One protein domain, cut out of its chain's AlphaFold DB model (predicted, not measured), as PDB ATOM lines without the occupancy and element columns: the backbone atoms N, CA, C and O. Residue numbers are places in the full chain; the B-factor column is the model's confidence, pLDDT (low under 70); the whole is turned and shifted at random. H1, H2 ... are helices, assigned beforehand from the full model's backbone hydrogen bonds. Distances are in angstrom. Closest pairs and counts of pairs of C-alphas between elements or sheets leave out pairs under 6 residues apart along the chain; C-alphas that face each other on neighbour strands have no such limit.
ATOM      1  N   PRO A  52      33.591 -17.337  -3.687       79.31
ATOM      2  CA  PRO A  52      32.499 -16.731  -4.460       79.31
ATOM      3  C   PRO A  52      31.199 -17.549  -4.439       79.31
ATOM      4  O   PRO A  52      30.107 -16.990  -4.389       79.31
ATOM      5  N   ILE A  53      31.319 -18.880  -4.469       83.12
ATOM      6  CA  ILE A  53      30.182 -19.810  -4.444       83.12
ATOM      7  C   ILE A  53      29.876 -20.222  -2.999       83.12
ATOM      8  O   ILE A  53      28.716 -20.280  -2.594       83.12
ATOM      9  N   GLY A  54      30.921 -20.474  -2.213       85.44
ATOM     10  CA  GLY A  54      30.846 -20.857  -0.810       85.44
ATOM     11  C   GLY A  54      30.158 -19.797   0.042       85.44
ATOM     12  O   GLY A  54      29.278 -20.147   0.818       85.44
ATOM     13  N   ASP A  55      30.472 -18.517  -0.154       82.38
ATOM     14  CA  ASP A  55      29.848 -17.411   0.572       82.38
ATOM     15  C   ASP A  55      28.352 -17.341   0.262       82.38
ATOM     16  O   ASP A  55      27.542 -17.235   1.179       82.38
ATOM     17  N   LEU A  56      27.954 -17.479  -1.009       80.94
ATOM     18  CA  LEU A  56      26.540 -17.486  -1.396       80.94
ATOM     19  C   LEU A  56      25.776 -18.641  -0.733       80.94
ATOM     20  O   LEU A  56      24.692 -18.433  -0.178       80.94
ATOM     21  N   ILE A  57      26.342 -19.852  -0.767       86.00
ATOM     22  CA  ILE A  57      25.747 -21.031  -0.124       86.00
ATOM     23  C   ILE A  57      25.661 -20.816   1.390       86.00
ATOM     24  O   ILE A  57      24.603 -21.036   1.974       86.00
ATOM     25  N   MET A  58      26.732 -20.337   2.024       86.06
ATOM     26  CA  MET A  58      26.770 -20.085   3.464       86.06
ATOM     27  C   MET A  58      25.762 -19.016   3.886       86.06
ATOM     28  O   MET A  58      25.053 -19.225   4.864       86.06
ATOM     29  N   PHE A  59      25.620 -17.921   3.134       84.00
ATOM     30  CA  PHE A  59      24.604 -16.900   3.406       84.00
ATOM     31  C   PHE A  59      23.180 -17.430   3.227       84.00
ATOM     32  O   PHE A  59      22.295 -17.100   4.017       84.00
ATOM     33  N   THR A  60      22.955 -18.272   2.219       87.00
ATOM     34  CA  THR A  60      21.645 -18.896   1.994       87.00
ATOM     35  C   THR A  60      21.291 -19.837   3.145       87.00
ATOM     36  O   THR A  60      20.190 -19.758   3.689       87.00
ATOM     37  N   LEU A  61      22.231 -20.694   3.554       90.25
ATOM     38  CA  LEU A  61      22.052 -21.611   4.677       90.25
ATOM     39  C   LEU A  61      21.863 -20.864   5.999       90.25
ATOM     40  O   LEU A  61      20.990 -21.237   6.778       90.25
ATOM     41  N   ASP A  62      22.620 -19.793   6.234       87.94
ATOM     42  CA  ASP A  62      22.476 -18.949   7.421       87.94
ATOM     43  C   ASP A  62      21.092 -18.288   7.472       87.94
ATOM     44  O   ASP A  62      20.411 -18.329   8.495       87.94
ATOM     45  N   GLY A  63      20.610 -17.764   6.344       89.25
ATOM     46  CA  GLY A  63      19.270 -17.197   6.264       89.25
ATOM     47  C   GLY A  63      18.151 -18.228   6.440       89.25
ATOM     48  O   GLY A  63      17.175 -17.946   7.138       89.25
ATOM     49  N   LEU A  64      18.305 -19.440   5.896       92.44
ATOM     50  CA  LEU A  64      17.370 -20.547   6.130       92.44
ATOM     51  C   LEU A  64      17.355 -20.962   7.607       92.44
ATOM     52  O   LEU A  64      16.282 -21.087   8.201       92.44
ATOM     53  N   GLN A  65      18.532 -21.122   8.216       92.81
ATOM     54  CA  GLN A  65      18.676 -21.447   9.633       92.81
ATOM     55  C   GLN A  65      18.067 -20.352  10.518       92.81
ATOM     56  O   GLN A  65      17.371 -20.650  11.488       92.81
ATOM     57  N   LYS A  66      18.279 -19.079  10.171       92.75
ATOM     58  CA  LYS A  66      17.685 -17.929  10.861       92.75
ATOM     59  C   LYS A  66      16.165 -17.936  10.750       92.75
ATOM     60  O   LYS A  66      15.497 -17.776  11.766       92.75
ATOM     61  N   GLY A  67      15.611 -18.189   9.565       93.31
ATOM     62  CA  GLY A  67      14.167 -18.347   9.384       93.31
ATOM     63  C   GLY A  67      13.592 -19.486  10.226       93.31
ATOM     64  O   GLY A  67      12.599 -19.290  10.924       93.31
ATOM     65  N   TYR A  68      14.268 -20.637  10.256       94.12
ATOM     66  CA  TYR A  68      13.891 -21.762  11.113       94.12
ATOM     67  C   TYR A  68      13.943 -21.411  12.607       94.12
ATOM     68  O   TYR A  68      13.050 -21.791  13.368       94.12
ATOM     69  N   ASN A  69      14.958 -20.661  13.041       92.56
ATOM     70  CA  ASN A  69      15.064 -20.190  14.419       92.56
ATOM     71  C   ASN A  69      13.918 -19.226  14.766       92.56
ATOM     72  O   ASN A  69      13.276 -19.417  15.791       92.56
ATOM     73  N   ILE A  70      13.605 -18.253  13.902       94.69
ATOM     74  CA  ILE A  70      12.481 -17.312  14.081       94.69
ATOM     75  C   ILE A  70      11.165 -18.071  14.282       94.69
ATOM     76  O   ILE A  70      10.393 -17.751  15.189       94.69
ATOM     77  N   THR A  71      10.916 -19.098  13.467       95.62
ATOM     78  CA  THR A  71       9.667 -19.862  13.518       95.62
ATOM     79  C   THR A  71       9.645 -20.819  14.709       95.62
ATOM     80  O   THR A  71       8.773 -20.706  15.562       95.62
ATOM     81  N   ASN A  72      10.621 -21.729  14.813       93.75
ATOM     82  CA  ASN A  72      10.591 -22.825  15.784       93.75
ATOM     83  C   ASN A  72      11.127 -22.393  17.160       93.75
ATOM     84  O   ASN A  72      10.527 -22.668  18.194       93.75
ATOM     85  N   GLY A  73      12.254 -21.679  17.173       88.88
ATOM     86  CA  GLY A  73      12.880 -21.158  18.392       88.88
ATOM     87  C   GLY A  73      12.252 -19.866  18.917       88.88
ATOM     88  O   GLY A  73      12.465 -19.525  20.076       88.88
ATOM     89  N   GLY A  74      11.486 -19.160  18.084       92.31
ATOM     90  CA  GLY A  74      10.779 -17.938  18.445       92.31
ATOM     91  C   GLY A  74       9.293 -18.184  18.693       92.31
ATOM     92  O   GLY A  74       8.855 -18.355  19.831       92.31
ATOM     93  N   VAL A  75       8.510 -18.198  17.615       95.06
ATOM     94  CA  VAL A  75       7.040 -18.237  17.685       95.06
ATOM     95  C   VAL A  75       6.524 -19.544  18.285       95.06
ATOM     96  O   VAL A  75       5.768 -19.522  19.258       95.06
ATOM     97  N   ASP A  76       6.949 -20.687  17.746       94.56
ATOM     98  CA  ASP A  76       6.463 -21.992  18.200       94.56
ATOM     99  C   ASP A  76       6.948 -22.305  19.614       94.56
ATOM    100  O   ASP A  76       6.220 -22.932  20.379       94.56
ATOM    101  N   LEU A  77       8.135 -21.832  20.006       93.06
ATOM    102  CA  LEU A  77       8.619 -21.977  21.375       93.06
ATOM    103  C   LEU A  77       7.663 -21.302  22.366       93.06
ATOM    104  O   LEU A  77       7.215 -21.947  23.313       93.06
ATOM    105  N   VAL A  78       7.289 -20.043  22.125       94.12
ATOM    106  CA  VAL A  78       6.332 -19.316  22.977       94.12
ATOM    107  C   VAL A  78       4.972 -20.008  22.976       94.12
ATOM    108  O   VAL A  78       4.415 -20.286  24.037       94.12
ATOM    109  N   ARG A  79       4.454 -20.360  21.797       94.50
ATOM    110  CA  ARG A  79       3.131 -20.978  21.653       94.50
ATOM    111  C   ARG A  79       3.046 -22.369  22.283       94.50
ATOM    112  O   ARG A  79       2.040 -22.709  22.898       94.50
ATOM    113  N   LEU A  80       4.065 -23.208  22.095       93.81
ATOM    114  CA  LEU A  80       4.021 -24.626  22.458       93.81
ATOM    115  C   LEU A  80       4.603 -24.915  23.840       93.81
ATOM    116  O   LEU A  80       4.087 -25.805  24.516       93.81
ATOM    117  N   LYS A  81       5.658 -24.207  24.267       92.06
ATOM    118  CA  LYS A  81       6.283 -24.431  25.581       92.06
ATOM    119  C   LYS A  81       5.651 -23.602  26.691       92.06
ATOM    120  O   LYS A  81       5.615 -24.080  27.816       92.06
ATOM    121  N   MET A  82       5.104 -22.424  26.385       91.62
ATOM    122  CA  MET A  82       4.454 -21.560  27.383       91.62
ATOM    123  C   MET A  82       2.927 -21.722  27.394       91.62
ATOM    124  O   MET A  82       2.215 -20.813  27.821       91.62
ATOM    125  N   LYS A  83       2.400 -22.864  26.920       92.62
ATOM    126  CA  LYS A  83       0.952 -23.137  26.899       92.62
ATOM    127  C   LYS A  83       0.334 -22.902  28.277       92.62
ATOM    128  O   LYS A  83       0.835 -23.398  29.281       92.62
ATOM    129  N   GLY A  84      -0.769 -22.158  28.303       91.38
ATOM    130  CA  GLY A  84      -1.474 -21.793  29.535       91.38
ATOM    131  C   GLY A  84      -0.960 -20.514  30.202       91.38
ATOM    132  O   GLY A  84      -1.600 -20.022  31.126       91.38
ATOM    133  N   GLN A  85       0.141 -19.928  29.725       93.06
ATOM    134  CA  GLN A  85       0.599 -18.609  30.164       93.06
ATOM    135  C   GLN A  85       0.083 -17.510  29.229       93.06
ATOM    136  O   GLN A  85      -0.034 -17.719  28.021       93.06
ATOM    137  N   ALA A  86      -0.139 -16.301  29.757       90.44
ATOM    138  CA  ALA A  86      -0.631 -15.157  28.978       90.44
ATOM    139  C   ALA A  86       0.256 -14.817  27.762       90.44
ATOM    140  O   ALA A  86      -0.243 -14.394  26.721       90.44
ATOM    141  N   VAL A  87       1.567 -15.055  27.867       90.62
ATOM    142  CA  VAL A  87       2.533 -14.795  26.787       90.62
ATOM    143  C   VAL A  87       2.283 -15.690  25.565       90.62
ATOM    144  O   VAL A  87       2.487 -15.237  24.444       90.62
ATOM    145  N   SER A  88       1.775 -16.916  25.754       92.75
ATOM    146  CA  SER A  88       1.501 -17.849  24.645       92.75
ATOM    147  C   SER A  88       0.384 -17.392  23.703       92.75
ATOM    148  O   SER A  88       0.402 -17.753  22.531       92.75
ATOM    149  N   ASN A  89      -0.523 -16.539  24.189       92.69
ATOM    150  CA  ASN A  89      -1.631 -15.959  23.419       92.69
ATOM    151  C   ASN A  89      -1.349 -14.510  22.981       92.69
ATOM    152  O   ASN A  89      -2.183 -13.855  22.352       92.69
ATOM    153  N   SER A  90      -0.178 -13.978  23.335       93.31
ATOM    154  CA  SER A  90       0.199 -12.594  23.075       93.31
ATOM    155  C   SER A  90       0.934 -12.479  21.744       93.31
ATOM    156  O   SER A  90       2.095 -12.878  21.632       93.31
ATOM    157  N   LEU A  91       0.284 -11.876  20.742       93.56
ATOM    158  CA  LEU A  91       0.917 -11.508  19.472       93.56
ATOM    159  C   LEU A  91       2.230 -10.721  19.664       93.56
ATOM    160  O   LEU A  91       3.239 -11.135  19.091       93.56
ATOM    161  N   PRO A  92       2.286  -9.638  20.473       93.00
ATOM    162  CA  PRO A  92       3.543  -8.922  20.680       93.00
ATOM    163  C   PRO A  92       4.584  -9.776  21.410       93.00
ATOM    164  O   PRO A  92       5.767  -9.670  21.096       93.00
ATOM    165  N   GLY A  93       4.170 -10.665  22.321       92.69
ATOM    166  CA  GLY A  93       5.077 -11.616  22.971       92.69
ATOM    167  C   GLY A  93       5.744 -12.555  21.965       92.69
ATOM    168  O   GLY A  93       6.970 -12.647  21.919       92.69
ATOM    169  N   MET A  94       4.949 -13.189  21.099       94.75
ATOM    170  CA  MET A  94       5.456 -14.047  20.024       94.75
ATOM    171  C   MET A  94       6.350 -13.274  19.046       94.75
ATOM    172  O   MET A  94       7.419 -13.760  18.684       94.75
ATOM    173  N   ALA A  95       5.958 -12.060  18.654       94.25
ATOM    174  CA  ALA A  95       6.705 -11.238  17.704       94.25
ATOM    175  C   ALA A  95       8.064 -10.767  18.255       94.25
ATOM    176  O   ALA A  95       9.069 -10.857  17.550       94.25
ATOM    177  N   ILE A  96       8.123 -10.316  19.515       92.94
ATOM    178  CA  ILE A  96       9.378  -9.909  20.175       92.94
ATOM    179  C   ILE A  96      10.321 -11.102  20.300       92.94
ATOM    180  O   ILE A  96      11.508 -10.997  20.006       92.94
ATOM    181  N   ILE A  97       9.799 -12.256  20.700       93.88
ATOM    182  CA  ILE A  97      10.615 -13.451  20.863       93.88
ATOM    183  C   ILE A  97      11.115 -13.980  19.510       93.88
ATOM    184  O   ILE A  97      12.283 -14.344  19.388       93.88
ATOM    185  N   ALA A  98      10.286 -13.935  18.468       93.75
ATOM    186  CA  ALA A  98      10.697 -14.240  17.098       93.75
ATOM    187  C   ALA A  98      11.797 -13.292  16.599       93.75
ATOM    188  O   ALA A  98      12.803 -13.736  16.042       93.75
ATOM    189  N   MET A  99      11.641 -11.993  16.860       93.31
ATOM    190  CA  MET A  99      12.626 -10.962  16.546       93.31
ATOM    191  C   MET A  99      13.968 -11.242  17.233       93.31
ATOM    192  O   MET A  99      14.994 -11.272  16.556       93.31
ATOM    193  N   LEU A 100      13.953 -11.513  18.544       91.75
ATOM    194  CA  LEU A 100      15.148 -11.859  19.316       91.75
ATOM    195  C   LEU A 100      15.800 -13.146  18.796       91.75
ATOM    196  O   LEU A 100      17.014 -13.172  18.586       91.75
ATOM    197  N   SER A 101      14.997 -14.178  18.509       92.12
ATOM    198  CA  SER A 101      15.485 -15.449  17.965       92.12
ATOM    199  C   SER A 101      16.169 -15.284  16.609       92.12
ATOM    200  O   SER A 101      17.127 -16.002  16.324       92.12
ATOM    201  N   GLY A 102      15.670 -14.380  15.763       89.75
ATOM    202  CA  GLY A 102      16.247 -14.108  14.450       89.75
ATOM    203  C   GLY A 102      17.492 -13.234  14.516       89.75
ATOM    204  O   GLY A 102      18.479 -13.521  13.843       89.75
ATOM    205  N   SER A 103      17.497 -12.200  15.360       87.19
ATOM    206  CA  SER A 103      18.674 -11.341  15.549       87.19
ATOM    207  C   SER A 103      19.841 -12.050  16.255       87.19
ATOM    208  O   SER A 103      20.985 -11.598  16.176       87.19
ATOM    209  N   GLY A 104      19.558 -13.170  16.929       81.62
ATOM    210  CA  GLY A 104      20.547 -14.013  17.587       81.62
ATOM    211  C   GLY A 104      21.358 -13.270  18.652       81.62
ATOM    212  O   GLY A 104      20.885 -12.336  19.298       81.62
ATOM    213  N   GLY A 105      22.617 -13.680  18.818       76.12
ATOM    214  CA  GLY A 105      23.532 -13.093  19.799       76.12
ATOM    215  C   GLY A 105      23.970 -11.656  19.496       76.12
ATOM    216  O   GLY A 105      24.583 -11.043  20.361       76.12
ATOM    217  N   GLY A 106      23.660 -11.097  18.318       77.25
ATOM    218  CA  GLY A 106      24.086  -9.746  17.930       77.25
ATOM    219  C   GLY A 106      23.535  -8.652  18.847       77.25
ATOM    220  O   GLY A 106      24.264  -7.736  19.213       77.25
ATOM    221  N   VAL A 107      22.280  -8.788  19.291       79.00
ATOM    222  CA  VAL A 107      21.646  -7.823  20.211       79.00
ATOM    223  C   VAL A 107      22.358  -7.802  21.560       79.00
ATOM    224  O   VAL A 107      22.560  -6.745  22.144       79.00
ATOM    225  N   ILE A 108      22.778  -8.968  22.040       75.25
ATOM    226  CA  ILE A 108      23.471  -9.115  23.323       75.25
ATOM    227  C   ILE A 108      24.937  -8.721  23.199       75.25
ATOM    228  O   ILE A 108      25.468  -8.068  24.092       75.25
ATOM    229  N   ALA A 109      25.580  -9.063  22.084       76.19
ATOM    230  CA  ALA A 109      26.930  -8.614  21.791       76.19
ATOM    231  C   ALA A 109      27.018  -7.082  21.795       76.19
ATOM    232  O   ALA A 109      27.966  -6.550  22.364       76.19
ATOM    233  N   ASP A 110      26.012  -6.390  21.250       75.69
ATOM    234  CA  ASP A 110      25.907  -4.929  21.312       75.69
ATOM    235  C   ASP A 110      25.576  -4.434  22.730       75.69
ATOM    236  O   ASP A 110      26.259  -3.557  23.254       75.69
ATOM    237  N   PHE A 111      24.599  -5.049  23.406       74.38
ATOM    238  CA  PHE A 111      24.168  -4.644  24.753       74.38
ATOM    239  C   PHE A 111      25.280  -4.745  25.808       74.38
ATOM    240  O   PHE A 111      25.438  -3.861  26.648       74.38
ATOM    241  N   PHE A 112      26.074  -5.816  25.760       75.88
ATOM    242  CA  PHE A 112      27.206  -6.034  26.663       75.88
ATOM    243  C   PHE A 112      28.544  -5.580  26.070       75.88
ATOM    244  O   PHE A 112      29.582  -5.761  26.710       75.88
ATOM    245  N   ASN A 113      28.535  -5.010  24.859       76.06
ATOM    246  CA  ASN A 113      29.728  -4.576  24.135       76.06
ATOM    247  C   ASN A 113      30.818  -5.674  24.069       76.06
ATOM    248  O   ASN A 113      32.016  -5.401  24.206       76.06
ATOM    249  N   LEU A 114      30.391  -6.931  23.874       70.69
ATOM    250  CA  LEU A 114      31.239  -8.136  23.928       70.69
ATOM    251  C   LEU A 114      32.299  -8.165  22.823       70.69
ATOM    252  O   LEU A 114      33.260  -8.921  22.900       70.69
ATOM    253  N   THR A 115      32.117  -7.357  21.782       67.31
ATOM    254  CA  THR A 115      33.050  -7.220  20.662       67.31
ATOM    255  C   THR A 115      34.219  -6.283  20.958       67.31
ATOM    256  O   THR A 115      35.130  -6.179  20.140       67.31
ATOM    257  N   SER A 116      34.210  -5.580  22.093       66.94
ATOM    258  CA  SER A 116      35.301  -4.695  22.495       66.94
ATOM    259  C   SER A 116      36.088  -5.271  23.673       66.94
ATOM    260  O   SER A 116      35.540  -5.956  24.533       66.94
ATOM    261  N   ASN A 117      37.373  -4.922  23.760       65.75
ATOM    262  CA  ASN A 117      38.221  -5.290  24.899       65.75
ATOM    263  C   ASN A 117      37.898  -4.496  26.179       65.75
ATOM    264  O   ASN A 117      38.529  -4.717  27.211       65.75
ATOM    265  N   THR A 118      36.954  -3.552  26.131       74.12
ATOM    266  CA  THR A 118      36.545  -2.737  27.275       74.12
ATOM    267  C   THR A 118      35.089  -3.021  27.616       74.12
ATOM    268  O   THR A 118      34.161  -2.527  26.976       74.12
ATOM    269  N   TRP A 119      34.878  -3.816  28.667       67.12
ATOM    270  CA  TRP A 119      33.533  -4.080  29.165       67.12
ATOM    271  C   TRP A 119      32.904  -2.773  29.659       67.12
ATOM    272  O   TRP A 119      33.403  -2.138  30.589       67.12
ATOM    273  N   GLN A 120      31.838  -2.339  28.993       74.06
ATOM    274  CA  GLN A 120      31.079  -1.145  29.349       74.06
ATOM    275  C   GLN A 120      29.610  -1.413  29.062       74.06
ATOM    276  O   GLN A 120      29.258  -1.799  27.949       74.06
ATOM    277  N   PHE A 121      28.755  -1.164  30.050       67.69
ATOM    278  CA  PHE A 121      27.317  -1.142  29.832       67.69
ATOM    279  C   PHE A 121      26.983   0.112  29.019       67.69
ATOM    280  O   PHE A 121      27.190   1.232  29.491       67.69
ATOM    281  N   ARG A 122      26.537  -0.060  27.774       64.25
ATOM    282  CA  ARG A 122      26.198   1.051  26.878       64.25
ATOM    283  C   ARG A 122      24.745   0.954  26.452       64.25
ATOM    284  O   ARG A 122      24.195  -0.132  26.307       64.25
ATOM    285  N   THR A 123      24.135   2.111  26.213       65.19
ATOM    286  CA  THR A 123      22.848   2.176  25.527       65.19
ATOM    287  C   THR A 123      23.021   1.542  24.142       65.19
ATOM    288  O   THR A 123      23.900   2.003  23.405       65.19
ATOM    289  N   PRO A 124      22.236   0.508  23.780       59.38
ATOM    290  CA  PRO A 124      22.420  -0.213  22.526       59.38
ATOM    291  C   PRO A 124      22.377   0.744  21.335       59.38
ATOM    292  O   PRO A 124      21.617   1.721  21.334       59.38
ATOM    293  N   THR A 125      23.173   0.451  20.305       64.12
ATOM    294  CA  THR A 125      23.322   1.316  19.119       64.12
ATOM    295  C   THR A 125      22.011   1.515  18.356       64.12
ATOM    296  O   THR A 125      21.838   2.498  17.641       64.12
ATOM    297  N   ILE A 126      21.028   0.637  18.583       59.84
ATOM    298  CA  ILE A 126      19.638   0.791  18.128       59.84
ATOM    299  C   ILE A 126      19.000   2.105  18.596       59.84
ATOM    300  O   ILE A 126      18.235   2.704  17.842       59.84
ATOM    301  N   LEU A 151      25.128  -6.871   9.297       54.31
ATOM    302  CA  LEU A 151      24.110  -5.877   8.964       54.31
ATOM    303  C   LEU A 151      23.905  -4.976  10.192       54.31
ATOM    304  O   LEU A 151      24.048  -5.446  11.325       54.31
ATOM    305  N   PRO A 152      23.595  -3.680  10.005       62.22
ATOM    306  CA  PRO A 152      23.296  -2.822  11.140       62.22
ATOM    307  C   PRO A 152      22.204  -3.504  11.962       62.22
ATOM    308  O   PRO A 152      21.192  -3.920  11.397       62.22
ATOM    309  N   LEU A 153      22.414  -3.624  13.274       64.94
ATOM    310  CA  LEU A 153      21.571  -4.403  14.190       64.94
ATOM    311  C   LEU A 153      20.065  -4.117  14.004       64.94
ATOM    312  O   LEU A 153      19.224  -5.009  14.080       64.94
ATOM    313  N   ASN A 154      19.744  -2.870  13.651       76.81
ATOM    314  CA  ASN A 154      18.407  -2.381  13.323       76.81
ATOM    315  C   ASN A 154      17.753  -3.104  12.117       76.81
ATOM    316  O   ASN A 154      16.560  -3.394  12.142       76.81
ATOM    317  N   TYR A 155      18.509  -3.431  11.066       83.50
ATOM    318  CA  TYR A 155      17.990  -4.112   9.874       83.50
ATOM    319  C   TYR A 155      17.687  -5.593  10.135       83.50
ATOM    320  O   TYR A 155      16.602  -6.062   9.796       83.50
ATOM    321  N   ASP A 156      18.590  -6.305  10.814       84.44
ATOM    322  CA  ASP A 156      18.385  -7.714  11.171       84.44
ATOM    323  C   ASP A 156      17.183  -7.914  12.091       84.44
ATOM    324  O   ASP A 156      16.392  -8.843  11.913       84.44
ATOM    325  N   MET A 157      17.024  -7.006  13.048       87.69
ATOM    326  CA  MET A 157      15.857  -6.921  13.911       87.69
ATOM    327  C   MET A 157      14.562  -6.722  13.119       87.69
ATOM    328  O   MET A 157      13.590  -7.440  13.346       87.69
ATOM    329  N   LYS A 158      14.545  -5.785  12.162       90.50
ATOM    330  CA  LYS A 158      13.371  -5.512  11.319       90.50
ATOM    331  C   LYS A 158      12.990  -6.705  10.451       90.50
ATOM    332  O   LYS A 158      11.813  -7.055  10.419       90.50
ATOM    333  N   ILE A 159      13.963  -7.347   9.798       92.31
ATOM    334  CA  ILE A 159      13.707  -8.568   9.021       92.31
ATOM    335  C   ILE A 159      13.144  -9.652   9.929       92.31
ATOM    336  O   ILE A 159      12.150 -10.276   9.577       92.31
ATOM    337  N   SER A 160      13.750  -9.868  11.097       93.38
ATOM    338  CA  SER A 160      13.340 -10.943  12.007       93.38
ATOM    339  C   SER A 160      11.932 -10.716  12.559       93.38
ATOM    340  O   SER A 160      11.136 -11.650  12.614       93.38
ATOM    341  N   LEU A 161      11.596  -9.468  12.901       94.06
ATOM    342  CA  LEU A 161      10.250  -9.080  13.316       94.06
ATOM    343  C   LEU A 161       9.235  -9.288  12.184       94.06
ATOM    344  O   LEU A 161       8.197  -9.911  12.394       94.06
ATOM    345  N   PHE A 162       9.548  -8.807  10.979       95.38
ATOM    346  CA  PHE A 162       8.678  -8.953   9.813       95.38
ATOM    347  C   PHE A 162       8.466 -10.425   9.434       95.38
ATOM    348  O   PHE A 162       7.342 -10.840   9.160       95.38
ATOM    349  N   ALA A 163       9.522 -11.234   9.481       95.75
ATOM    350  CA  ALA A 163       9.482 -12.675   9.267       95.75
ATOM    351  C   ALA A 163       8.632 -13.399  10.317       95.75
ATOM    352  O   ALA A 163       7.806 -14.236   9.957       95.75
ATOM    353  N   GLY A 164       8.773 -13.036  11.596       95.56
ATOM    354  CA  GLY A 164       7.941 -13.566  12.675       95.56
ATOM    355  C   GLY A 164       6.461 -13.243  12.479       95.56
ATOM    356  O   GLY A 164       5.625 -14.139  12.548       95.56
ATOM    357  N   LEU A 165       6.131 -11.989  12.153       95.94
ATOM    358  CA  LEU A 165       4.753 -11.581  11.856       95.94
ATOM    359  C   LEU A 165       4.203 -12.296  10.618       95.94
ATOM    360  O   LEU A 165       3.092 -12.815  10.654       95.94
ATOM    361  N   THR A 166       4.998 -12.394   9.551       95.88
ATOM    362  CA  THR A 166       4.618 -13.121   8.331       95.88
ATOM    363  C   THR A 166       4.304 -14.582   8.647       95.88
ATOM    364  O   THR A 166       3.289 -15.097   8.181       95.88
ATOM    365  N   TYR A 167       5.111 -15.243   9.484       97.12
ATOM    366  CA  TYR A 167       4.847 -16.610   9.939       97.12
ATOM    367  C   TYR A 167       3.535 -16.716  10.725       97.12
ATOM    368  O   TYR A 167       2.682 -17.532  10.380       97.12
ATOM    369  N   ILE A 168       3.350 -15.869  11.746       94.88
ATOM    370  CA  ILE A 168       2.162 -15.886  12.617       94.88
ATOM    371  C   ILE A 168       0.880 -15.713  11.797       94.88
ATOM    372  O   ILE A 168      -0.081 -16.460  11.988       94.88
ATOM    373  N   LEU A 169       0.882 -14.752  10.868       94.94
ATOM    374  CA  LEU A 169      -0.279 -14.424  10.047       94.94
ATOM    375  C   LEU A 169      -0.547 -15.485   8.967       94.94
ATOM    376  O   LEU A 169      -1.685 -15.922   8.813       94.94
ATOM    377  N   SER A 170       0.483 -15.949   8.249       94.44
ATOM    378  CA  SER A 170       0.315 -16.938   7.165       94.44
ATOM    379  C   SER A 170      -0.106 -18.323   7.665       94.44
ATOM    380  O   SER A 170      -0.946 -18.970   7.036       94.44
ATOM    381  N   ALA A 171       0.409 -18.755   8.821       95.12
ATOM    382  CA  ALA A 171       0.019 -20.008   9.468       95.12
ATOM    383  C   ALA A 171      -1.254 -19.883  10.331       95.12
ATOM    384  O   ALA A 171      -1.683 -20.872  10.927       95.12
ATOM    385  N   ARG A 172      -1.872 -18.691  10.400       94.31
ATOM    386  CA  ARG A 172      -3.079 -18.402  11.203       94.31
ATOM    387  C   ARG A 172      -2.934 -18.814  12.664       94.31
ATOM    388  O   ARG A 172      -3.858 -19.345  13.270       94.31
ATOM    389  N   LEU A 173      -1.755 -18.565  13.230       92.69
ATOM    390  CA  LEU A 173      -1.479 -18.886  14.630       92.69
ATOM    391  C   LEU A 173      -2.179 -17.925  15.592       92.69
ATOM    392  O   LEU A 173      -2.279 -18.222  16.779       92.69
ATOM    393  N   TRP A 174      -2.627 -16.778  15.083       94.44
ATOM    394  CA  TRP A 174      -3.287 -15.735  15.848       94.44
ATOM    395  C   TRP A 174      -4.291 -14.998  14.957       94.44
ATOM    396  O   TRP A 174      -3.977 -14.685  13.806       94.44
ATOM    397  N   THR A 175      -5.482 -14.715  15.482       94.12
ATOM    398  CA  THR A 175      -6.527 -13.932  14.803       94.12
ATOM    399  C   THR A 175      -7.076 -12.867  15.747       94.12
ATOM    400  O   THR A 175      -7.182 -13.094  16.960       94.12
ATOM    401  N   PHE A 176      -7.415 -11.696  15.203       93.94
ATOM    402  CA  PHE A 176      -7.915 -10.577  16.000       93.94
ATOM    403  C   PHE A 176      -9.286 -10.888  16.591       93.94
ATOM    404  O   PHE A 176      -9.553 -10.512  17.729       93.94
ATOM    405  N   SER A 177     -10.139 -11.595  15.855       94.44
ATOM    406  CA  SER A 177     -11.491 -11.936  16.300       94.44
ATOM    407  C   SER A 177     -11.477 -12.874  17.508       94.44
ATOM    408  O   SER A 177     -12.315 -12.741  18.395       94.44
ATOM    409  N   GLU A 178     -10.510 -13.792  17.583       94.44
ATOM    410  CA  GLU A 178     -10.386 -14.730  18.704       94.44
ATOM    411  C   GLU A 178      -9.745 -14.072  19.933       94.44
ATOM    412  O   GLU A 178     -10.213 -14.247  21.057       94.44
ATOM    413  N   HIS A 179      -8.680 -13.294  19.730       93.06
ATOM    414  CA  HIS A 179      -7.835 -12.807  20.825       93.06
ATOM    415  C   HIS A 179      -8.145 -11.367  21.262       93.06
ATOM    416  O   HIS A 179      -7.732 -10.948  22.344       93.06
ATOM    417  N   ALA A 180      -8.874 -10.601  20.447       92.88
ATOM    418  CA  ALA A 180      -9.325  -9.243  20.738       92.88
ATOM    419  C   ALA A 180     -10.791  -9.031  20.290       92.88
ATOM    420  O   ALA A 180     -11.068  -8.121  19.504       92.88
ATOM    421  N   PRO A 181     -11.759  -9.816  20.808       92.56
ATOM    422  CA  PRO A 181     -13.149  -9.803  20.328       92.56
ATOM    423  C   PRO A 181     -13.853  -8.450  20.515       92.56
ATOM    424  O   PRO A 181     -14.746  -8.096  19.755       92.56
ATOM    425  N   ASN A 182     -13.420  -7.656  21.498       95.69
ATOM    426  CA  ASN A 182     -13.978  -6.326  21.765       95.69
ATOM    427  C   ASN A 182     -13.406  -5.231  20.848       95.69
ATOM    428  O   ASN A 182     -13.805  -4.071  20.940       95.69
ATOM    429  N   PHE A 183     -12.444  -5.562  19.986       94.94
ATOM    430  CA  PHE A 183     -11.878  -4.613  19.043       94.94
ATOM    431  C   PHE A 183     -12.782  -4.509  17.811       94.94
ATOM    432  O   PHE A 183     -12.933  -5.472  17.062       94.94
ATOM    433  N   ALA A 184     -13.367  -3.330  17.584       95.94
ATOM    434  CA  ALA A 184     -14.392  -3.113  16.556       95.94
ATOM    435  C   ALA A 184     -13.944  -3.458  15.122       95.94
ATOM    436  O   ALA A 184     -14.772  -3.785  14.278       95.94
ATOM    437  N   LEU A 185     -12.638  -3.398  14.843       96.50
ATOM    438  CA  LEU A 185     -12.078  -3.703  13.525       96.50
ATOM    439  C   LEU A 185     -11.519  -5.130  13.422       96.50
ATOM    440  O   LEU A 185     -10.941  -5.463  12.395       96.50
ATOM    441  N   SER A 186     -11.668  -5.970  14.452       95.19
ATOM    442  CA  SER A 186     -11.080  -7.320  14.492       95.19
ATOM    443  C   SER A 186     -11.455  -8.165  13.271       95.19
ATOM    444  O   SER A 186     -10.569  -8.611  12.547       95.19
ATOM    445  N   GLY A 187     -12.751  -8.281  12.968       95.88
ATOM    446  CA  GLY A 187     -13.230  -9.032  11.804       95.88
ATOM    447  C   GLY A 187     -12.809  -8.432  10.457       95.88
ATOM    448  O   GLY A 187     -12.521  -9.171   9.519       95.88
ATOM    449  N   ILE A 188     -12.716  -7.099  10.357       96.50
ATOM    450  CA  ILE A 188     -12.258  -6.417   9.131       96.50
ATOM    451  C   ILE A 188     -10.775  -6.704   8.893       96.50
ATOM    452  O   ILE A 188     -10.372  -6.974   7.763       96.50
ATOM    453  N   ILE A 189      -9.962  -6.661   9.951       95.31
ATOM    454  CA  ILE A 189      -8.534  -6.959   9.856       95.31
ATOM    455  C   ILE A 189      -8.320  -8.430   9.506       95.31
ATOM    456  O   ILE A 189      -7.535  -8.708   8.605       95.31
ATOM    457  N   ASP A 190      -9.035  -9.362  10.140       95.50
ATOM    458  CA  ASP A 190      -8.914 -10.785   9.806       95.50
ATOM    459  C   ASP A 190      -9.306 -11.058   8.345       95.50
ATOM    460  O   ASP A 190      -8.553 -11.723   7.633       95.50
ATOM    461  N   ALA A 191     -10.398 -10.460   7.853       96.31
ATOM    462  CA  ALA A 191     -10.813 -10.575   6.454       96.31
ATOM    463  C   ALA A 191      -9.783  -9.974   5.479       96.31
ATOM    464  O   ALA A 191      -9.505 -10.541   4.423       96.31
ATOM    465  N   PHE A 192      -9.171  -8.843   5.838       96.00
ATOM    466  CA  PHE A 192      -8.101  -8.233   5.047       96.00
ATOM    467  C   PHE A 192      -6.850  -9.122   4.999       96.00
ATOM    468  O   PHE A 192      -6.248  -9.298   3.938       96.00
ATOM    469  N   ILE A 193      -6.478  -9.731   6.128       94.56
ATOM    470  CA  ILE A 193      -5.373 -10.690   6.185       94.56
ATOM    471  C   ILE A 193      -5.726 -11.937   5.361       94.56
ATOM    472  O   ILE A 193      -4.867 -12.438   4.645       94.56
ATOM    473  N   ASP A 194      -6.963 -12.443   5.414       94.44
ATOM    474  CA  ASP A 194      -7.470 -13.540   4.560       94.44
ATOM    475  C   ASP A 194      -7.383 -13.225   3.066       94.44
ATOM    476  O   ASP A 194      -7.064 -14.106   2.270       94.44
ATOM    477  N   GLN A 195      -7.602 -11.967   2.686       97.06
ATOM    478  CA  GLN A 195      -7.526 -11.540   1.293       97.06
ATOM    479  C   GLN A 195      -6.084 -11.431   0.776       97.06
ATOM    480  O   GLN A 195      -5.826 -11.733  -0.389       97.06
ATOM    481  N   ILE A 196      -5.147 -10.972   1.610       95.81
ATOM    482  CA  ILE A 196      -3.761 -10.707   1.188       95.81
ATOM    483  C   ILE A 196      -2.859 -11.922   1.365       95.81
ATOM    484  O   ILE A 196      -1.995 -12.175   0.524       95.81
ATOM    485  N   LEU A 197      -3.016 -12.647   2.472       94.31
ATOM    486  CA  LEU A 197      -2.133 -13.746   2.833       94.31
ATOM    487  C   LEU A 197      -2.845 -15.083   2.626       94.31
ATOM    488  O   LEU A 197      -3.777 -15.400   3.377       94.31
ATOM    489  N   PRO A 198      -2.384 -15.908   1.664       95.00
ATOM    490  CA  PRO A 198      -2.928 -17.242   1.498       95.00
ATOM    491  C   PRO A 198      -2.716 -18.033   2.786       95.00
ATOM    492  O   PRO A 198      -1.689 -17.912   3.461       95.00
ATOM    493  N   ARG A 199      -3.704 -18.854   3.133       96.12
ATOM    494  CA  ARG A 199      -3.593 -19.752   4.277       96.12
ATOM    495  C   ARG A 199      -2.586 -20.847   3.942       96.12
ATOM    496  O   ARG A 199      -2.831 -21.655   3.052       96.12
ATOM    497  N   LEU A 200      -1.478 -20.866   4.673       97.00
ATOM    498  CA  LEU A 200      -0.425 -21.863   4.525       97.00
ATOM    499  C   LEU A 200      -0.475 -22.854   5.686       97.00
ATOM    500  O   LEU A 200      -0.869 -22.516   6.805       97.00
ATOM    501  N   THR A 201      -0.040 -24.085   5.442       97.12
ATOM    502  CA  THR A 201       0.270 -25.012   6.536       97.12
ATOM    503  C   THR A 201       1.490 -24.513   7.317       97.12
ATOM    504  O   THR A 201       2.329 -23.793   6.777       97.12
ATOM    505  N   GLU A 202       1.658 -24.927   8.581       95.25
ATOM    506  CA  GLU A 202       2.825 -24.519   9.390       95.25
ATOM    507  C   GLU A 202       4.158 -24.853   8.691       95.25
ATOM    508  O   GLU A 202       5.111 -24.082   8.751       95.25
ATOM    509  N   LYS A 203       4.228 -25.982   7.969       96.12
ATOM    510  CA  LYS A 203       5.427 -26.390   7.218       96.12
ATOM    511  C   LYS A 203       5.703 -25.477   6.022       96.12
ATOM    512  O   LYS A 203       6.846 -25.073   5.827       96.12
ATOM    513  N   GLU A 204       4.675 -25.142   5.245       96.81
ATOM    514  CA  GLU A 204       4.795 -24.227   4.103       96.81
ATOM    515  C   GLU A 204       5.143 -22.814   4.567       96.81
ATOM    516  O   GLU A 204       6.057 -22.201   4.024       96.81
ATOM    517  N   ALA A 205       4.490 -22.325   5.623       96.06
ATOM    518  CA  ALA A 205       4.778 -21.024   6.214       96.06
ATOM    519  C   ALA A 205       6.235 -20.931   6.696       96.06
ATOM    520  O   ALA A 205       6.909 -19.939   6.422       96.06
ATOM    521  N   ARG A 206       6.770 -21.984   7.337       95.62
ATOM    522  CA  ARG A 206       8.196 -22.054   7.707       95.62
ATOM    523  C   ARG A 206       9.113 -21.994   6.490       95.62
ATOM    524  O   ARG A 206      10.117 -21.288   6.528       95.62
ATOM    525  N   LEU A 207       8.777 -22.711   5.418       96.25
ATOM    526  CA  LEU A 207       9.566 -22.703   4.187       96.25
ATOM    527  C   LEU A 207       9.559 -21.317   3.525       96.25
ATOM    528  O   LEU A 207      10.613 -20.822   3.128       96.25
ATOM    529  N   VAL A 208       8.394 -20.665   3.450       95.88
ATOM    530  CA  VAL A 208       8.243 -19.304   2.911       95.88
ATOM    531  C   VAL A 208       9.046 -18.304   3.737       95.88
ATOM    532  O   VAL A 208       9.794 -17.501   3.189       95.88
ATOM    533  N   VAL A 209       8.967 -18.382   5.064       95.44
ATOM    534  CA  VAL A 209       9.711 -17.483   5.955       95.44
ATOM    535  C   VAL A 209      11.216 -17.731   5.855       95.44
ATOM    536  O   VAL A 209      11.984 -16.778   5.750       95.44
ATOM    537  N   GLY A 210      11.648 -18.994   5.815       94.06
ATOM    538  CA  GLY A 210      13.048 -19.363   5.612       94.06
ATOM    539  C   GLY A 210      13.611 -18.833   4.298       94.06
ATOM    540  O   GLY A 210      14.658 -18.189   4.289       94.06
ATOM    541  N   THR A 211      12.903 -19.056   3.193       95.25
ATOM    542  CA  THR A 211      13.320 -18.582   1.862       95.25
ATOM    543  C   THR A 211      13.303 -17.058   1.761       95.25
ATOM    544  O   THR A 211      14.232 -16.473   1.200       95.25
ATOM    545  N   MET A 212      12.314 -16.393   2.365       95.56
ATOM    546  CA  MET A 212      12.256 -14.933   2.453       95.56
ATOM    547  C   MET A 212      13.457 -14.364   3.215       95.56
ATOM    548  O   MET A 212      14.138 -13.475   2.705       95.56
ATOM    549  N   VAL A 213      13.758 -14.884   4.411       94.00
ATOM    550  CA  VAL A 213      14.900 -14.427   5.221       94.00
ATOM    551  C   VAL A 213      16.223 -14.708   4.508       94.00
ATOM    552  O   VAL A 213      17.085 -13.833   4.475       94.00
ATOM    553  N   ALA A 214      16.372 -15.873   3.869       92.62
ATOM    554  CA  ALA A 214      17.541 -16.191   3.050       92.62
ATOM    555  C   ALA A 214      17.736 -15.214   1.888       92.62
ATOM    556  O   ALA A 214      18.847 -14.735   1.670       92.62
ATOM    557  N   THR A 215      16.655 -14.854   1.197       93.44
ATOM    558  CA  THR A 215      16.705 -13.901   0.082       93.44
ATOM    559  C   THR A 215      17.087 -12.501   0.564       93.44
ATOM    560  O   THR A 215      17.968 -11.869  -0.019       93.44
ATOM    561  N   LEU A 216      16.472 -12.020   1.649       91.69
ATOM    562  CA  LEU A 216      16.746 -10.690   2.205       91.69
ATOM    563  C   LEU A 216      18.175 -10.576   2.750       91.69
ATOM    564  O   LEU A 216      18.863  -9.595   2.465       91.69
ATOM    565  N   ASN A 217      18.648 -11.592   3.478       86.50
ATOM    566  CA  ASN A 217      20.029 -11.638   3.955       86.50
ATOM    567  C   ASN A 217      21.019 -11.715   2.788       86.50
ATOM    568  O   ASN A 217      21.984 -10.956   2.758       86.50
ATOM    569  N   GLY A 218      20.760 -12.583   1.804       87.06
ATOM    570  CA  GLY A 218      21.602 -12.719   0.616       87.06
ATOM    571  C   GLY A 218      21.720 -11.408  -0.165       87.06
ATOM    572  O   GLY A 218      22.820 -11.007  -0.546       87.06
ATOM    573  N   TYR A 219      20.609 -10.685  -0.327       88.19
ATOM    574  CA  TYR A 219      20.601  -9.360  -0.947       88.19
ATOM    575  C   TYR A 219      21.394  -8.324  -0.134       88.19
ATOM    576  O   TYR A 219      22.170  -7.550  -0.699       88.19
ATOM    577  N   GLY A 220      21.258  -8.336   1.197       85.06
ATOM    578  CA  GLY A 220      22.050  -7.493   2.095       85.06
ATOM    579  C   GLY A 220      23.556  -7.736   1.955       85.06
ATOM    580  O   GLY A 220      24.321  -6.786   1.764       85.06
ATOM    581  N   SER A 221      23.980  -9.002   1.968       81.25
ATOM    582  CA  SER A 221      25.380  -9.395   1.768       81.25
ATOM    583  C   SER A 221      25.900  -8.999   0.387       81.25
ATOM    584  O   SER A 221      27.024  -8.506   0.268       81.25
ATOM    585  N   TYR A 222      25.075  -9.131  -0.657       84.06
ATOM    586  CA  TYR A 222      25.423  -8.699  -2.008       84.06
ATOM    587  C   TYR A 222      25.704  -7.188  -2.077       84.06
ATOM    588  O   TYR A 222      26.757  -6.779  -2.573       84.06
ATOM    589  N   ILE A 223      24.828  -6.347  -1.510       86.00
ATOM    590  CA  ILE A 223      25.046  -4.889  -1.459       86.00
ATOM    591  C   ILE A 223      26.357  -4.555  -0.737       86.00
ATOM    592  O   ILE A 223      27.134  -3.713  -1.200       86.00
ATOM    593  N   GLN A 224      26.621  -5.210   0.397       79.69
ATOM    594  CA  GLN A 224      27.851  -5.000   1.161       79.69
ATOM    595  C   GLN A 224      29.095  -5.392   0.354       79.69
ATOM    596  O   GLN A 224      30.069  -4.634   0.327       79.69
ATOM    597  N   HIS A 225      29.045  -6.511  -0.371       80.50
ATOM    598  CA  HIS A 225      30.115  -6.936  -1.269       80.50
ATOM    599  C   HIS A 225      30.381  -5.902  -2.377       80.50
ATOM    600  O   HIS A 225      31.530  -5.503  -2.593       80.50
ATOM    601  N   CYS A 226      29.333  -5.394  -3.036       84.12
ATOM    602  CA  CYS A 226      29.465  -4.342  -4.046       84.12
ATOM    603  C   CYS A 226      30.114  -3.068  -3.479       84.12
ATOM    604  O   CYS A 226      30.990  -2.477  -4.118       84.12
ATOM    605  N   ASN A 227      29.730  -2.657  -2.266       82.31
ATOM    606  CA  ASN A 227      30.315  -1.495  -1.596       82.31
ATOM    607  C   ASN A 227      31.798  -1.706  -1.265       82.31
ATOM    608  O   ASN A 227      32.612  -0.812  -1.507       82.31
ATOM    609  N   PHE A 228      32.169  -2.893  -0.780       82.94
ATOM    610  CA  PHE A 228      33.563  -3.250  -0.521       82.94
ATOM    611  C   PHE A 228      34.416  -3.189  -1.796       82.94
ATOM    612  O   PHE A 228      35.487  -2.577  -1.798       82.94
ATOM    613  N   MET A 229      33.923  -3.759  -2.901       83.31
ATOM    614  CA  MET A 229      34.625  -3.730  -4.187       83.31
ATOM    615  C   MET A 229      34.798  -2.305  -4.721       83.31
ATOM    616  O   MET A 229      35.874  -1.966  -5.221       83.31
ATOM    617  N   ARG A 230      33.792  -1.436  -4.548       87.69
ATOM    618  CA  ARG A 230      33.888  -0.013  -4.906       87.69
ATOM    619  C   ARG A 230      34.993   0.693  -4.112       87.69
ATOM    620  O   ARG A 230      35.842   1.337  -4.719       87.69
ATOM    621  N   ILE A 231      35.027   0.526  -2.787       85.12
ATOM    622  CA  ILE A 231      36.052   1.135  -1.917       85.12
ATOM    623  C   ILE A 231      37.451   0.646  -2.299       85.12
ATOM    624  O   ILE A 231      38.360   1.455  -2.478       85.12
ATOM    625  N   LYS A 232      37.621  -0.668  -2.488       84.25
ATOM    626  CA  LYS A 232      38.904  -1.273  -2.870       84.25
ATOM    627  C   LYS A 232      39.439  -0.704  -4.186       84.25
ATOM    628  O   LYS A 232      40.638  -0.450  -4.301       84.25
ATOM    629  N   ASN A 233      38.564  -0.490  -5.168       86.19
ATOM    630  CA  ASN A 233      38.941   0.086  -6.457       86.19
ATOM    631  C   ASN A 233      39.308   1.575  -6.335       86.19
ATOM    632  O   ASN A 233      40.314   1.994  -6.906       86.19
TER     633      ASN A 233
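AT A GLANCE: This is residues 52 to 126 and 151 to 233 of the 256 residues of an uncharacterized protein of Zancudomyces culisetae (UniProt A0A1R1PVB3). Two long helices, H8 and H1, cross as a narrow X; H5 packs on both of them, and H3 packs on H1 and H5. The short pair H6 and H7 sits together at one end of the long axis, while residues 225 to 233 of H8 stick out at the opposite end. The printed part has 158 residues with eight named helices, H1 to H8 in order, and no named strand: the class is all helix. It is only just compact, close to loose, with a radius of gyration of the C-alphas of 18.0 A, and elongated, spanning 58 by 37 by 27 A.

HOW THE PARTS SIT: Start with H8, residues 202 to 233, and H1, residues 52 to 81, the hub: they touch, closest at the C-alphas of Gly 63 and Ala 214, 3.8 A, at a steep tilt of 39 degrees, opposite ways. H5, residues 153 to 170, touches H8 with C-alphas 167 and 205 closest, 5.8 A, at a shallow tilt of 23 degrees, opposite ways. H5 touches H1 with C-alphas 164 and 70 closest, 6.1 A, at a steep tilt of 57 degrees, the same way. H3, residues 91 to 103, touches H1, C-alphas 98 and 74 being closest, 3.9 A, and H5, C-alphas 99 and 161 being closest, 4.4 A. H2, residues 86 to 89, touches H1 only at the corner, C-alphas 88 and 79 being closest, 4.6 A. H4, residues 106 to 111, is close to but not clearly touching H5, at C-alphas 107 and 153, 6.9 A. H6, residues 176 to 179, touches H7, residues 186 to 196, closest at C-alphas 176 and 186, 4.8 A; H7 and H1 are apart. Each O i to N i+4 pair is within hydrogen-bond range in H3, H4, H5, H7 and H8; H1 has 23 of 26, and H2 and H6 are too short for such a pair.

IN THESE COORDINATES: Find C-alpha 202 at (2.825, -24.519, 9.390); from there H8 runs 46.5 A to C-alpha 233 at (38.941, 0.086, -6.457). H1 begins at C-alpha 52, (32.499, -16.731, -4.460), and runs 40.6 A. H5 is 25.7 A long, H3 18.2 A and H7 15.6 A; H2, H4 and H6 are shorter.

THE WHOLE: The C-alphas of Asn 182 and Asn 233, the two farthest apart, lie 60.3 A apart. Residues 127 to 150 are not printed, and C-alphas 126 and 151 are 12.2 A apart across that cut. Of the links that are printed whole, none is long. Confidence is under 70 in 13 residues, among them 121 to 126 and 151 to 153.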